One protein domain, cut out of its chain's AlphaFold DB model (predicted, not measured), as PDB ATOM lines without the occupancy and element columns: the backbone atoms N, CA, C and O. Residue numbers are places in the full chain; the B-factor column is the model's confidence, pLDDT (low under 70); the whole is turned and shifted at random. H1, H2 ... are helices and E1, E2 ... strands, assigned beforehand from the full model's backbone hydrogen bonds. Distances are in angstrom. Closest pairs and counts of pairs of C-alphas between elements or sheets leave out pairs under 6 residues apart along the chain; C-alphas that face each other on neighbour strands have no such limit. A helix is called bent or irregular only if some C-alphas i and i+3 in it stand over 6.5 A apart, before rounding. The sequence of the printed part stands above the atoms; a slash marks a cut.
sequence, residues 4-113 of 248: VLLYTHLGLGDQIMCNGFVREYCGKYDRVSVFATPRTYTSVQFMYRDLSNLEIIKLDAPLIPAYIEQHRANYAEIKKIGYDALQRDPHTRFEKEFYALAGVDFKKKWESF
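AT A GLANCE: This is residues 4 to 113 of the 248 residues of an uncharacterized protein of Parcubacteria group bacterium Athens0416_74 (UniProt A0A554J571). A twisted parallel sheet of four strands forms the core, covered by H2 and H3 on one face and by H4 on the other. H6 packs on H2 on the side away from the sheet, H5 runs beside H2, and the long link of residues 81 to 93 reaches outward to Pro 90. The 110 printed residues include six named helices and four named strands, in the order E1 H1 H2 E2 H3 E3 H4 E4 H5 H6; the class is mixed, and the sheet's order is E3 E2 E1 E4. The whole is compact, with a radius of gyration of the C-alphas of 13.4 A and spans of 37 by 28 by 28 A.

HOW THE PARTS SIT: Start at E1, residues 4 to 7, an inner strand. Its parallel neighbour E2, residues 31 to 36, stands at 17 degrees to it; look at N 6 and O 33, 2.9 A apart. The other neighbour of E2 is the edge strand E3, residues 54 to 58, parallel at 29 degrees, with N 55 and O 32 at 2.8 A. On the other side of E1 is the edge strand E4, residues 77 to 80, parallel at 12 degrees, with N 7 and O 79 at 2.8 A; these N and O pairs are within hydrogen-bond range. H1, residues 12 to 17, and H2, residues 19 to 26, lie between E1 and E2 in a strand-helix-strand unit, two parallel neighbour strands joined through helices. H3, residues 41 to 47, makes another such unit with E2 and E3. H4, residues 61 to 74, makes a split unit with E3 and E4, which have E2 and E1 between them. The three crossovers are right-handed. H2 lies over E2 at a height over the sheet of 9.5 A; the C-alphas of Cys 26 and Val 32, their closest, are 6.0 A apart. H3 is on the same face and H4 on the opposite face, both at 9.0 A: three layers, helices on both faces. H1 and H3 only just touch, with 3 pairs of C-alphas within 8 A, the closest being Gln 15 and Val 44 at 7.3 A. H6, residues 108 to 111, touches H2; the closest C-alphas, of Gly 20 and Lys 109, are 4.6 A apart. H5, residues 94 to 102, only grazes the sheet and is close to H2 but not clearly touching, with C-alphas 21 and 99 at 7.1 A. Every O i to N i+4 pair is within hydrogen-bond range in H1, H2, H3 and H5, 6 of 10 are in H4, and H6 is too short for such a pair.

IN THESE COORDINATES: Find C-alpha 4 at (-12.178, 19.038, 20.481), where E1 begins. E2 spans 16.5 A and E3 12.8 A. H4 runs 19.9 A from C-alpha 61 at (-3.997, 32.245, 9.945); it is irregular, with C-alphas 70 and 73 at 7.9 A. H5 spans 12.5 A, and H6 ends at C-alpha 111, (-7.334, 29.713, 38.958).

THE WHOLE: The C-alphas of Ser 52 and Pro 90, the two farthest apart, are 38.4 A from each other. The printed part has no cut, and the link from E4 to H5, 13 residues, is long. Mean pLDDT of the printed part is 94.6; residue 90 alone is under 70.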
ATOM      1  N   VAL A   4     -11.723  17.669  20.761       98.44
ATOM      2  CA  VAL A   4     -12.178  19.038  20.481       98.44
ATOM      3  C   VAL A   4     -11.086  19.883  19.837       98.44
ATOM      4  O   VAL A   4      -9.927  19.843  20.246       98.44
ATOM      5  N   LEU A   5     -11.469  20.675  18.838       98.50
ATOM      6  CA  LEU A   5     -10.632  21.711  18.240       98.50
ATOM      7  C   LEU A   5     -11.120  23.086  18.701       98.50
ATOM      8  O   LEU A   5     -12.266  23.462  18.433       98.50
ATOM      9  N   LEU A   6     -10.259  23.854  19.364       97.94
ATOM     10  CA  LEU A   6     -10.559  25.225  19.773       97.94
ATOM     11  C   LEU A   6      -9.878  26.200  18.812       97.94
ATOM     12  O   LEU A   6      -8.651  26.270  18.726       97.94
ATOM     13  N   TYR A   7     -10.687  26.982  18.103       97.00
ATOM     14  CA  TYR A   7     -10.218  28.073  17.263       97.00
ATOM     15  C   TYR A   7     -10.485  29.413  17.953       97.00
ATOM     16  O   TYR A   7     -11.605  29.924  17.944       97.00
ATOM     17  N   THR A   8      -9.441  29.962  18.571       95.69
ATOM     18  CA  THR A   8      -9.432  31.258  19.262       95.69
ATOM     19  C   THR A   8      -8.668  32.299  18.450       95.69
ATOM     20  O   THR A   8      -8.038  31.981  17.440       95.69
ATOM     21  N   HIS A   9      -8.642  33.543  18.937       94.69
ATOM     22  CA  HIS A   9      -7.695  34.541  18.441       94.69
ATOM     23  C   HIS A   9      -6.252  34.042  18.583       94.69
ATOM     24  O   HIS A   9      -5.920  33.287  19.499       94.69
ATOM     25  N   LEU A  10      -5.406  34.457  17.639       95.94
ATOM     26  CA  LEU A  10      -4.052  33.924  17.450       95.94
ATOM     27  C   LEU A  10      -2.951  34.870  17.948       95.94
ATOM     28  O   LEU A  10      -1.765  34.580  17.785       95.94
ATOM     29  N   GLY A  11      -3.327  36.023  18.508       95.50
ATOM     30  CA  GLY A  11      -2.387  36.920  19.165       95.50
ATOM     31  C   GLY A  11      -1.850  36.274  20.439       95.50
ATOM     32  O   GLY A  11      -2.598  35.656  21.190       95.50
ATOM     33  N   LEU A  12      -0.554  36.439  20.722       97.00
ATOM     34  CA  LEU A  12       0.064  35.801  21.890       97.00
ATOM     35  C   LEU A  12      -0.596  36.226  23.214       97.00
ATOM     36  O   LEU A  12      -0.735  35.410  24.116       97.00
ATOM     37  N   GLY A  13      -1.031  37.487  23.326       95.69
ATOM     38  CA  GLY A  13      -1.765  37.963  24.504       95.69
ATOM     39  C   GLY A  13      -3.104  37.253  24.688       95.69
ATOM     40  O   GLY A  13      -3.395  36.791  25.788       95.69
ATOM     41  N   ASP A  14      -3.858  37.075  23.600       94.12
ATOM     42  CA  ASP A  14      -5.119  36.336  23.625       94.12
ATOM     43  C   ASP A  14      -4.869  34.874  24.007       94.12
ATOM     44  O   ASP A  14      -5.559  34.330  24.861       94.12
ATOM     45  N   GLN A  15      -3.830  34.243  23.456       97.19
ATOM     46  CA  GLN A  15      -3.486  32.853  23.771       97.19
ATOM     47  C   GLN A  15      -3.074  32.658  25.240       97.19
ATOM     48  O   GLN A  15      -3.444  31.649  25.839       97.19
ATOM     49  N   ILE A  16      -2.372  33.624  25.844       98.06
ATOM     50  CA  ILE A  16      -2.049  33.620  27.283       98.06
ATOM     51  C   ILE A  16      -3.319  33.786  28.123       98.06
ATOM     52  O   ILE A  16      -3.520  33.043  29.082       98.06
ATOM     53  N   MET A  17      -4.210  34.707  27.749       94.75
ATOM     54  CA  MET A  17      -5.523  34.873  28.391       94.75
ATOM     55  C   MET A  17      -6.367  33.587  28.311       94.75
ATOM     56  O   MET A  17      -7.114  33.271  29.240       94.75
ATOM     57  N   CYS A  18      -6.237  32.830  27.219       96.31
ATOM     58  CA  CYS A  18      -6.948  31.573  26.996       96.31
ATOM     59  C   CYS A  18      -6.377  30.378  27.784       96.31
ATOM     60  O   CYS A  18      -7.038  29.343  27.843       96.31
ATOM     61  N   ASN A  19      -5.199  30.503  28.412       98.31
ATOM     62  CA  ASN A  19      -4.524  29.409  29.126       98.31
ATOM     63  C   ASN A  19      -5.445  28.677  30.108       98.31
ATOM     64  O   ASN A  19      -5.563  27.452  30.042       98.31
ATOM     65  N   GLY A  20      -6.152  29.439  30.947       97.81
ATOM     66  CA  GLY A  20      -7.056  28.895  31.952       97.81
ATOM     67  C   GLY A  20      -8.155  28.026  31.346       97.81
ATOM     68  O   GLY A  20      -8.295  26.864  31.721       97.81
ATOM     69  N   PHE A  21      -8.911  28.535  30.368       97.06
ATOM     70  CA  PHE A  21      -9.983  27.723  29.790       97.06
ATOM     71  C   PHE A  21      -9.458  26.577  28.920       97.06
ATOM     72  O   PHE A  21     -10.055  25.511  28.948       97.06
ATOM     73  N   VAL A  22      -8.353  26.725  28.179       98.50
ATOM     74  CA  VAL A  22      -7.805  25.602  27.390       98.50
ATOM     75  C   VAL A  22      -7.460  24.429  28.312       98.50
ATOM     76  O   VAL A  22      -7.762  23.282  27.983       98.50
ATOM     77  N   ARG A  23      -6.926  24.709  29.506       98.62
ATOM     78  CA  ARG A  23      -6.686  23.701  30.550       98.62
ATOM     79  C   ARG A  23      -7.974  23.062  31.065       98.62
ATOM     80  O   ARG A  23      -8.028  21.841  31.183       98.62
ATOM     81  N   GLU A  24      -9.035  23.842  31.277       98.56
ATOM     82  CA  GLU A  24     -10.361  23.301  31.626       98.56
ATOM     83  C   GLU A  24     -10.915  22.365  30.540       98.56
ATOM     84  O   GLU A  24     -11.571  21.374  30.853       98.56
ATOM     85  N   TYR A  25     -10.637  22.640  29.262       98.38
ATOM     86  CA  TYR A  25     -10.966  21.728  28.164       98.38
ATOM     87  C   TYR A  25     -10.093  20.466  28.195       98.38
ATOM     88  O   TYR A  25     -10.610  19.366  28.027       98.38
ATOM     89  N   CYS A  26      -8.798  20.577  28.492       98.38
ATOM     90  CA  CYS A  26      -7.921  19.405  28.618       98.38
ATOM     91  C   CYS A  26      -8.334  18.476  29.772       98.38
ATOM     92  O   CYS A  26      -8.080  17.280  29.699       98.38
ATOM     93  N   GLY A  27      -9.016  18.986  30.804       97.38
ATOM     94  CA  GLY A  27      -9.609  18.165  31.868       97.38
ATOM     95  C   GLY A  27     -10.917  17.453  31.487       97.38
ATOM     96  O   GLY A  27     -11.375  16.595  32.236       97.38
ATOM     97  N   LYS A  28     -11.535  17.807  30.351       96.81
ATOM     98  CA  LYS A  28     -12.847  17.291  29.904       96.81
ATOM     99  C   LYS A  28     -12.778  16.401  28.660       96.81
ATOM    100  O   LYS A  28     -13.714  15.647  28.414       96.81
ATOM    101  N   TYR A  29     -11.721  16.522  27.859       98.12
ATOM    102  CA  TYR A  29     -11.588  15.862  26.558       98.12
ATOM    103  C   TYR A  29     -10.331  14.985  26.503       98.12
ATOM    104  O   TYR A  29      -9.277  15.348  27.026       98.12
ATOM    105  N   ASP A  30     -10.424  13.861  25.793       97.94
ATOM    106  CA  ASP A  30      -9.307  12.928  25.592       97.94
ATOM    107  C   ASP A  30      -8.216  13.524  24.690       97.94
ATOM    108  O   ASP A  30      -7.049  13.156  24.793       97.94
ATOM    109  N   ARG A  31      -8.606  14.417  23.768       98.31
ATOM    110  CA  ARG A  31      -7.700  15.184  22.901       98.31
ATOM    111  C   ARG A  31      -8.236  16.590  22.700       98.31
ATOM    112  O   ARG A  31      -9.369  16.766  22.254       98.31
ATOM    113  N   VAL A  32      -7.397  17.581  22.943       98.75
ATOM    114  CA  VAL A  32      -7.667  18.981  22.626       98.75
ATOM    115  C   VAL A  32      -6.659  19.421  21.577       98.75
ATOM    116  O   VAL A  32      -5.486  19.078  21.675       98.75
ATOM    117  N   SER A  33      -7.094  20.190  20.587       98.69
ATOM    118  CA  SER A  33      -6.190  20.827  19.633       98.69
ATOM    119  C   SER A  33      -6.455  22.332  19.599       98.69
ATOM    120  O   SER A  33      -7.607  22.774  19.650       98.69
ATOM    121  N   VAL A  34      -5.392  23.128  19.516       98.69
ATOM    122  CA  VAL A  34      -5.451  24.591  19.361       98.69
ATOM    123  C   VAL A  34      -4.502  25.038  18.257       98.69
ATOM    124  O   VAL A  34      -3.528  24.354  17.947       98.69
ATOM    125  N   PHE A  35      -4.754  26.206  17.677       98.56
ATOM    126  CA  PHE A  35      -3.875  26.778  16.658       98.56
ATOM    127  C   PHE A  35      -2.855  27.745  17.254       98.56
ATOM    128  O   PHE A  35      -3.157  28.504  18.176       98.56
ATOM    129  N   ALA A  36      -1.666  27.781  16.657       98.38
ATOM    130  CA  ALA A  36      -0.699  28.854  16.837       98.38
ATOM    131  C   ALA A  36      -0.074  29.235  15.493       98.38
ATOM    132  O   ALA A  36       0.252  28.376  14.673       98.38
ATOM    133  N   THR A  37       0.125  30.535  15.274       98.19
ATOM    134  CA  THR A  37       0.843  31.008  14.080       98.19
ATOM    135  C   THR A  37       2.330  30.700  14.207       98.19
ATOM    136  O   THR A  37       2.819  30.564  15.334       98.19
ATOM    137  N   PRO A  38       3.105  30.680  13.106       97.75
ATOM    138  CA  PRO A  38       4.552  30.514  13.193       97.75
ATOM    139  C   PRO A  38       5.232  31.484  14.164       97.75
ATOM    140  O   PRO A  38       6.165  31.090  14.854       97.75
ATOM    141  N   ARG A  39       4.705  32.711  14.277       95.50
ATOM    142  CA  ARG A  39       5.189  33.752  15.192       95.50
ATOM    143  C   ARG A  39       4.955  33.429  16.670       95.50
ATOM    144  O   ARG A  39       5.776  33.805  17.495       95.50
ATOM    145  N   THR A  40       3.826  32.817  17.025       97.50
ATOM    146  CA  THR A  40       3.465  32.563  18.434       97.50
ATOM    147  C   THR A  40       3.752  31.134  18.878       97.50
ATOM    148  O   THR A  40       3.776  30.862  20.078       97.50
ATOM    149  N   TYR A  41       4.021  30.235  17.928       98.50
ATOM    150  CA  TYR A  41       4.172  28.801  18.146       98.50
ATOM    151  C   TYR A  41       5.148  28.448  19.266       98.50
ATOM    152  O   TYR A  41       4.755  27.720  20.169       98.50
ATOM    153  N   THR A  42       6.370  28.993  19.257       98.50
ATOM    154  CA  THR A  42       7.395  28.667  20.263       98.50
ATOM    155  C   THR A  42       6.892  28.935  21.685       98.50
ATOM    156  O   THR A  42       6.992  28.074  22.556       98.50
ATOM    157  N   SER A  43       6.267  30.095  21.911       98.56
ATOM    158  CA  SER A  43       5.710  30.454  23.222       98.56
ATOM    159  C   SER A  43       4.470  29.624  23.579       98.56
ATOM    160  O   SER A  43       4.328  29.201  24.721       98.56
ATOM    161  N   VAL A  44       3.570  29.356  22.626       98.69
ATOM    162  CA  VAL A  44       2.338  28.582  22.878       98.69
ATOM    163  C   VAL A  44       2.642  27.111  23.149       98.69
ATOM    164  O   VAL A  44       2.059  26.520  24.052       98.69
ATOM    165  N   GLN A  45       3.576  26.525  22.403       98.69
ATOM    166  CA  GLN A  45       4.054  25.169  22.643       98.69
ATOM    167  C   GLN A  45       4.704  25.062  24.022       98.69
ATOM    168  O   GLN A  45       4.404  24.134  24.767       98.69
ATOM    169  N   PHE A  46       5.541  26.034  24.396       98.75
ATOM    170  CA  PHE A  46       6.143  26.076  25.726       98.75
ATOM    171  C   PHE A  46       5.087  26.200  26.836       98.75
ATOM    172  O   PHE A  46       5.157  25.482  27.831       98.75
ATOM    173  N   MET A  47       4.092  27.074  26.652       98.56
ATOM    174  CA  MET A  47       3.021  27.363  27.617       98.56
ATOM    175  C   MET A  47       2.246  26.120  28.075       98.56
ATOM    176  O   MET A  47       1.779  26.075  29.214       98.56
ATOM    177  N   TYR A  48       2.108  25.137  27.186       98.69
ATOM    178  CA  TYR A  48       1.311  23.931  27.397       98.69
ATOM    179  C   TYR A  48       2.127  22.634  27.369       98.69
ATOM    180  O   TYR A  48       1.559  21.551  27.235       98.69
ATOM    181  N   ARG A  49       3.457  22.714  27.481       98.38
ATOM    182  CA  ARG A  49       4.356  21.551  27.346       98.38
ATOM    183  C   ARG A  49       4.114  20.428  28.361       98.38
ATOM    184  O   ARG A  49       4.634  19.333  28.186       98.38
ATOM    185  N   ASP A  50       3.367  20.707  29.424       98.50
ATOM    186  CA  ASP A  50       2.966  19.757  30.463       98.50
ATOM    187  C   ASP A  50       1.724  18.922  30.110       98.50
ATOM    188  O   ASP A  50       1.461  17.919  30.769       98.50
ATOM    189  N   LEU A  51       0.959  19.310  29.087       98.56
ATOM    190  CA  LEU A  51      -0.311  18.673  28.738       98.56
ATOM    191  C   LEU A  51      -0.119  17.647  27.619       98.56
ATOM    192  O   LEU A  51       0.020  17.997  26.450       98.56
ATOM    193  N   SER A  52      -0.165  16.360  27.962       97.81
ATOM    194  CA  SER A  52       0.030  15.266  26.999       97.81
ATOM    195  C   SER A  52      -1.135  15.067  26.026       97.81
ATOM    196  O   SER A  52      -0.962  14.435  24.987       97.81
ATOM    197  N   ASN A  53      -2.328  15.564  26.363       98.44
ATOM    198  CA  ASN A  53      -3.531  15.460  25.536       98.44
ATOM    199  C   ASN A  53      -3.831  16.730  24.720       98.44
ATOM    200  O   ASN A  53      -4.886  16.796  24.085       98.44
ATOM    201  N   LEU A  54      -2.931  17.720  24.729       98.69
ATOM    202  CA  LEU A  54      -3.073  18.959  23.971       98.69
ATOM    203  C   LEU A  54      -2.110  19.002  22.780       98.69
ATOM    204  O   LEU A  54      -0.892  18.962  22.930       98.69
ATOM    205  N   GLU A  55      -2.667  19.155  21.586       98.50
ATOM    206  CA  GLU A  55      -1.934  19.357  20.344       98.50
ATOM    207  C   GLU A  55      -1.910  20.842  19.956       98.50
ATOM    208  O   GLU A  55      -2.947  21.509  19.885       98.50
ATOM    209  N   ILE A  56      -0.719  21.362  19.643       98.69
ATOM    210  CA  ILE A  56      -0.545  22.716  19.108       98.69
ATOM    211  C   ILE A  56      -0.308  22.633  17.600       98.69
ATOM    212  O   ILE A  56       0.780  22.275  17.145       98.69
ATOM    213  N   ILE A  57      -1.314  23.011  16.817       98.62
ATOM    214  CA  ILE A  57      -1.251  23.006  15.356       98.62
ATOM    215  C   ILE A  57      -0.594  24.309  14.888       98.62
ATOM    216  O   ILE A  57      -1.185  25.391  14.975       98.62
ATOM    217  N   LYS A  58       0.643  24.209  14.386       98.56
ATOM    218  CA  LYS A  58       1.375  25.332  13.783       98.56
ATOM    219  C   LYS A  58       0.835  25.614  12.386       98.56
ATOM    220  O   LYS A  58       1.075  24.827  11.474       98.56
ATOM    221  N   LEU A  59       0.135  26.730  12.204       98.12
ATOM    222  CA  LEU A  59      -0.469  27.061  10.916       98.12
ATOM    223  C   LEU A  59      -0.641  28.570  10.725       98.12
ATOM    224  O   LEU A  59      -0.979  29.293  11.663       98.12
ATOM    225  N   ASP A  60      -0.431  29.051   9.499       97.44
ATOM    226  CA  ASP A  60      -0.718  30.440   9.147       97.44
ATOM    227  C   ASP A  60      -2.222  30.722   9.166       97.44
ATOM    228  O   ASP A  60      -3.032  29.935   8.674       97.44
ATOM    229  N   ALA A  61      -2.599  31.883   9.708       95.81
ATOM    230  CA  ALA A  61      -3.997  32.245   9.945       95.81
ATOM    231  C   ALA A  61      -4.920  32.099   8.712       95.81
ATOM    232  O   ALA A  61      -6.024  31.577   8.877       95.81
ATOM    233  N   PRO A  62      -4.502  32.475   7.482       97.25
ATOM    234  CA  PRO A  62      -5.337  32.302   6.290       97.25
ATOM    235  C   PRO A  62      -5.647  30.840   5.930       97.25
ATOM    236  O   PRO A  62      -6.628  30.589   5.237       97.25
ATOM    237  N   LEU A  63      -4.839  29.878   6.392       97.88
ATOM    238  CA  LEU A  63      -4.994  28.454   6.076       97.88
ATOM    239  C   LEU A  63      -5.904  27.714   7.068       97.88
ATOM    240  O   LEU A  63      -6.390  26.625   6.763       97.88
ATOM    241  N   ILE A  64      -6.164  28.294   8.244       97.12
ATOM    242  CA  ILE A  64      -6.960  27.660   9.306       97.12
ATOM    243  C   ILE A  64      -8.374  27.272   8.843       97.12
ATOM    244  O   ILE A  64      -8.778  26.146   9.135       97.12
ATOM    245  N   PRO A  65      -9.140  28.109   8.109       96.50
ATOM    246  CA  PRO A  65     -10.471  27.712   7.647       96.50
ATOM    247  C   PRO A  65     -10.454  26.453   6.772       96.50
ATOM    248  O   PRO A  65     -11.265  25.554   6.979       96.50
ATOM    249  N   ALA A  66      -9.493  26.356   5.845       98.00
ATOM    250  CA  ALA A  66      -9.334  25.185   4.986       98.00
ATOM    251  C   ALA A  66      -8.913  23.947   5.791       98.00
ATOM    252  O   ALA A  66      -9.457  22.864   5.584       98.00
ATOM    253  N   TYR A  67      -8.005  24.115   6.759       98.25
ATOM    254  CA  TYR A  67      -7.619  23.037   7.667       98.25
ATOM    255  C   TYR A  67      -8.822  22.508   8.457       98.25
ATOM    256  O   TYR A  67      -9.018  21.295   8.516       98.25
ATOM    257  N   ILE A  68      -9.632  23.399   9.045       97.75
ATOM    258  CA  ILE A  68     -10.830  23.028   9.811       97.75
ATOM    259  C   ILE A  68     -11.787  22.219   8.938       97.75
ATOM    260  O   ILE A  68     -12.291  21.196   9.392       97.75
ATOM    261  N   GLU A  69     -12.018  22.652   7.699       97.69
ATOM    262  CA  GLU A  69     -12.932  21.958   6.796       97.69
ATOM    263  C   GLU A  69     -12.408  20.571   6.408       97.69
ATOM    264  O   GLU A  69     -13.123  19.580   6.532       97.69
ATOM    265  N   GLN A  70     -11.126  20.473   6.050       98.00
ATOM    266  CA  GLN A  70     -10.494  19.210   5.670       98.00
ATOM    267  C   GLN A  70     -10.425  18.194   6.824       98.00
ATOM    268  O   GLN A  70     -10.504  16.991   6.590       98.00
ATOM    269  N   HIS A  71     -10.274  18.657   8.069       97.19
ATOM    270  CA  HIS A  71     -10.057  17.793   9.237       97.19
ATOM    271  C   HIS A  71     -11.278  17.701  10.155       97.19
ATOM    272  O   HIS A  71     -11.174  17.137  11.244       97.19
ATOM    273  N   ARG A  72     -12.440  18.228   9.744       96.50
ATOM    274  CA  ARG A  72     -13.645  18.294  10.584       96.50
ATOM    275  C   ARG A  72     -14.029  16.941  11.177       96.50
ATOM    276  O   ARG A  72     -14.314  16.860  12.366       96.50
ATOM    277  N   ALA A  73     -13.985  15.888  10.361       96.44
ATOM    278  CA  ALA A  73     -14.348  14.529  10.762       96.44
ATOM    279  C   ALA A  73     -13.439  13.936  11.861       96.44
ATOM    280  O   ALA A  73     -13.809  12.949  12.490       96.44
ATOM    281  N   ASN A  74     -12.273  14.540  12.126       96.06
ATOM    282  CA  ASN A  74     -11.336  14.082  13.156       96.06
ATOM    283  C   ASN A  74     -11.694  14.583  14.565       96.06
ATOM    284  O   ASN A  74     -11.046  14.172  15.537       96.06
ATOM    285  N   TYR A  75     -12.661  15.496  14.681       97.44
ATOM    286  CA  TYR A  75     -13.038  16.147  15.929       97.44
ATOM    287  C   TYR A  75     -14.507  15.897  16.251       97.44
ATOM    288  O   TYR A  75     -15.370  16.079  15.396       97.44
ATOM    289  N   ALA A  76     -14.796  15.516  17.496       97.25
ATOM    290  CA  ALA A  76     -16.175  15.431  17.973       97.25
ATOM    291  C   ALA A  76     -16.805  16.830  18.073       97.25
ATOM    292  O   ALA A  76     -17.982  17.009  17.773       97.25
ATOM    293  N   GLU A  77     -16.005  17.831  18.454       97.44
ATOM    294  CA  GLU A  77     -16.435  19.223  18.555       97.44
ATOM    295  C   GLU A  77     -15.418  20.188  17.939       97.44
ATOM    296  O   GLU A  77     -14.205  20.028  18.073       97.44
ATOM    297  N   ILE A  78     -15.919  21.255  17.314       97.00
ATOM    298  CA  ILE A  78     -15.107  22.391  16.865       97.00
ATOM    299  C   ILE A  78     -15.735  23.656  17.426       97.00
ATOM    300  O   ILE A  78     -16.893  23.958  17.135       97.00
ATOM    301  N   LYS A  79     -14.977  24.406  18.226       95.69
ATOM    302  CA  LYS A  79     -15.447  25.640  18.859       95.69
ATOM    303  C   LYS A  79     -14.649  26.826  18.345       95.69
ATOM    304  O   LYS A  79     -13.453  26.936  18.601       95.69
ATOM    305  N   LYS A  80     -15.325  27.733  17.640       94.69
ATOM    306  CA  LYS A  80     -14.774  29.025  17.219       94.69
ATOM    307  C   LYS A  80     -15.121  30.072  18.280       94.69
ATOM    308  O   LYS A  80     -16.257  30.532  18.346       94.69
ATOM    309  N   ILE A  81     -14.161  30.414  19.133       91.88
ATOM    310  CA  ILE A  81     -14.370  31.244  20.327       91.88
ATOM    311  C   ILE A  81     -13.818  32.646  20.067       91.88
ATOM    312  O   ILE A  81     -12.686  32.803  19.610       91.88
ATOM    313  N   GLY A  82     -14.628  33.668  20.358       82.38
ATOM    314  CA  GLY A  82     -14.205  35.066  20.268       82.38
ATOM    315  C   GLY A  82     -14.369  35.735  18.904       82.38
ATOM    316  O   GLY A  82     -13.804  36.798  18.689       82.38
ATOM    317  N   TYR A  83     -15.112  35.151  17.962       82.38
ATOM    318  CA  TYR A  83     -15.303  35.739  16.629       82.38
ATOM    319  C   TYR A  83     -16.718  36.287  16.429       82.38
ATOM    320  O   TYR A  83     -16.952  37.480  16.608       82.38
ATOM    321  N   ASP A  84     -17.659  35.415  16.066       73.44
ATOM    322  CA  ASP A  84     -18.949  35.829  15.495       73.44
ATOM    323  C   ASP A  84     -20.009  36.151  16.567       73.44
ATOM    324  O   ASP A  84     -21.031  36.755  16.263       73.44
ATOM    325  N   ALA A  85     -19.754  35.785  17.828       74.88
ATOM    326  CA  ALA A  85     -20.704  35.884  18.941       74.88
ATOM    327  C   ALA A  85     -20.290  36.895  20.030       74.88
ATOM    328  O   ALA A  85     -20.757  36.809  21.164       74.88
ATOM    329  N   LEU A  86     -19.397  37.837  19.707       77.38
ATOM    330  CA  LEU A  86     -19.039  38.923  20.622       77.38
ATOM    331  C   LEU A  86     -20.133  39.993  20.624       77.38
ATOM    332  O   LEU A  86     -20.472  40.527  19.566       77.38
ATOM    333  N   GLN A  87     -20.640  40.341  21.804       73.69
ATOM    334  CA  GLN A  87     -21.642  41.398  21.968       73.69
ATOM    335  C   GLN A  87     -21.015  42.786  21.813       73.69
ATOM    336  O   GLN A  87     -21.676  43.704  21.331       73.69
ATOM    337  N   ARG A  88     -19.719  42.919  22.147       75.38
ATOM    338  CA  ARG A  88     -18.949  44.178  22.052       75.38
ATOM    339  C   ARG A  88     -19.595  45.310  22.855       75.38
ATOM    340  O   ARG A  88     -19.480  46.485  22.499       75.38
ATOM    341  N   ASP A  89     -20.273  44.938  23.932       72.62
ATOM    342  CA  ASP A  89     -20.929  45.859  24.846       72.62
ATOM    343  C   ASP A  89     -19.870  46.559  25.722       72.62
ATOM    344  O   ASP A  89     -19.043  45.888  26.340       72.62
ATOM    345  N   PRO A  90     -19.861  47.901  25.831       65.81
ATOM    346  CA  PRO A  90     -18.942  48.622  26.713       65.81
ATOM    347  C   PRO A  90     -18.971  48.174  28.181       65.81
ATOM    348  O   PRO A  90     -17.971  48.358  28.888       65.81
ATOM    349  N   HIS A  91     -20.087  47.607  28.652       71.25
ATOM    350  CA  HIS A  91     -20.238  47.137  30.031       71.25
ATOM    351  C   HIS A  91     -19.690  45.720  30.252       71.25
ATOM    352  O   HIS A  91     -19.315  45.379  31.381       71.25
ATOM    353  N   THR A  92     -19.542  44.931  29.186       76.88
ATOM    354  CA  THR A  92     -18.981  43.580  29.237       76.88
ATOM    355  C   THR A  92     -17.585  43.568  28.626       76.88
ATOM    356  O   THR A  92     -17.374  43.768  27.436       76.88
ATOM    357  N   ARG A  93     -16.572  43.351  29.470       85.19
ATOM    358  CA  ARG A  93     -15.181  43.318  29.000       85.19
ATOM    359  C   ARG A  93     -14.959  42.123  28.080       85.19
ATOM    360  O   ARG A  93     -15.383  41.017  28.410       85.19
ATOM    361  N   PHE A  94     -14.208  42.343  27.005       85.75
ATOM    362  CA  PHE A  94     -13.843  41.346  25.995       85.75
ATOM    363  C   PHE A  94     -13.462  39.972  26.569       85.75
ATOM    364  O   PHE A  94     -13.967  38.941  26.131       85.75
ATOM    365  N   GLU A  95     -12.618  39.953  27.601       90.12
ATOM    366  CA  GLU A  95     -12.145  38.708  28.211       90.12
ATOM    367  C   GLU A  95     -13.273  37.913  28.883       90.12
ATOM    368  O   GLU A  95     -13.283  36.685  28.845       90.12
ATOM    369  N   LYS A  96     -14.260  38.601  29.471       91.00
ATOM    370  CA  LYS A  96     -15.426  37.946  30.075       91.00
ATOM    371  C   LYS A  96     -16.313  37.314  29.008       91.00
ATOM    372  O   LYS A  96     -16.796  36.206  29.222       91.00
ATOM    373  N   GLU A  97     -16.485  37.975  27.860       89.69
ATOM    374  CA  GLU A  97     -17.207  37.388  26.724       89.69
ATOM    375  C   GLU A  97     -16.488  36.140  26.199       89.69
ATOM    376  O   GLU A  97     -17.135  35.133  25.932       89.69
ATOM    377  N   PHE A  98     -15.153  36.154  26.125       91.56
ATOM    378  CA  PHE A  98     -14.359  34.982  25.736       91.56
ATOM    379  C   PHE A  98     -14.637  33.764  26.619       91.56
ATOM    380  O   PHE A  98     -14.921  32.682  26.108       91.56
ATOM    381  N   TYR A  99     -14.592  33.946  27.940       95.00
ATOM    382  CA  TYR A  99     -14.859  32.871  28.898       95.00
ATOM    383  C   TYR A  99     -16.326  32.421  28.864       95.00
ATOM    384  O   TYR A  99     -16.596  31.219  28.894       95.00
ATOM    385  N   ALA A 100     -17.268  33.354  28.695       93.69
ATOM    386  CA  ALA A 100     -18.682  33.029  28.524       93.69
ATOM    387  C   ALA A 100     -18.930  32.185  27.261       93.69
ATOM    388  O   ALA A 100     -19.578  31.143  27.340       93.69
ATOM    389  N   LEU A 101     -18.353  32.571  26.117       93.00
ATOM    390  CA  LEU A 101     -18.428  31.810  24.862       93.00
ATOM    391  C   LEU A 101     -17.729  30.449  24.957       93.00
ATOM    392  O   LEU A 101     -18.145  29.493  24.305       93.00
ATOM    393  N   ALA A 102     -16.682  30.344  25.775       94.88
ATOM    394  CA  ALA A 102     -16.018  29.081  26.068       94.88
ATOM    395  C   ALA A 102     -16.827  28.180  27.021       94.88
ATOM    396  O   ALA A 102     -16.482  27.005  27.160       94.88
ATOM    397  N   GLY A 103     -17.875  28.690  27.677       95.88
ATOM    398  CA  GLY A 103     -18.631  27.956  28.696       95.88
ATOM    399  C   GLY A 103     -17.809  27.664  29.957       95.88
ATOM    400  O   GLY A 103     -17.953  26.598  30.557       95.88
ATOM    401  N   VAL A 104     -16.903  28.572  30.330       97.12
ATOM    402  CA  VAL A 104     -15.994  28.433  31.476       97.12
ATOM    403  C   VAL A 104     -16.129  29.654  32.389       97.12
ATOM    404  O   VAL A 104     -16.209  30.780  31.907       97.12
ATOM    405  N   ASP A 105     -16.145  29.448  33.712       97.31
ATOM    406  CA  ASP A 105     -16.168  30.559  34.676       97.31
ATOM    407  C   ASP A 105     -14.939  31.457  34.468       97.31
ATOM    408  O   ASP A 105     -13.803  30.986  34.412       97.31
ATOM    409  N   PHE A 106     -15.163  32.766  34.378       96.44
ATOM    410  CA  PHE A 106     -14.109  33.751  34.171       96.44
ATOM    411  C   PHE A 106     -12.993  33.692  35.231       96.44
ATOM    412  O   PHE A 106     -11.837  33.975  34.917       96.44
ATOM    413  N   LYS A 107     -13.282  33.260  36.466       96.94
ATOM    414  CA  LYS A 107     -12.257  33.071  37.513       96.94
ATOM    415  C   LYS A 107     -11.167  32.076  37.106       96.94
ATOM    416  O   LYS A 107     -10.010  32.237  37.505       96.94
ATOM    417  N   LYS A 108     -11.502  31.105  36.245       97.94
ATOM    418  CA  LYS A 108     -10.555  30.121  35.703       97.94
ATOM    419  C   LYS A 108      -9.434  30.751  34.888       97.94
ATOM    420  O   LYS A 108      -8.386  30.123  34.771       97.94
ATOM    421  N   LYS A 109      -9.590  32.003  34.427       97.19
ATOM    422  CA  LYS A 109      -8.496  32.792  33.840       97.19
ATOM    423  C   LYS A 109      -7.245  32.778  34.702       97.19
ATOM    424  O   LYS A 109      -6.152  32.672  34.160       97.19
ATOM    425  N   TRP A 110      -7.412  32.862  36.019       97.31
ATOM    426  CA  TRP A 110      -6.296  32.844  36.957       97.31
ATOM    427  C   TRP A 110      -6.213  31.541  37.745       97.31
ATOM    428  O   TRP A 110      -5.109  31.080  37.998       97.31
ATOM    429  N   GLU A 111      -7.343  30.942  38.140       97.62
ATOM    430  CA  GLU A 111      -7.334  29.713  38.958       97.62
ATOM    431  C   GLU A 111      -6.752  28.505  38.222       97.62
ATOM    432  O   GLU A 111      -6.120  27.661  38.850       97.62
ATOM    433  N   SER A 112      -6.950  28.436  36.905       98.19
ATOM    434  CA  SER A 112      -6.453  27.336  36.074       98.19
ATOM    435  C   SER A 112      -5.246  27.744  35.241       98.19
ATOM    436  O   SER A 112      -4.786  26.953  34.424       98.19
ATOM    437  N   PHE A 113      -4.722  28.961  35.427       98.25
ATOM    438  CA  PHE A 113      -3.510  29.380  34.741       98.25
ATOM    439  C   PHE A 113      -2.324  28.552  35.228       98.25
ATOM    440  O   PHE A 113      -2.008  28.534  36.418       98.25
TER     441      PHE A 113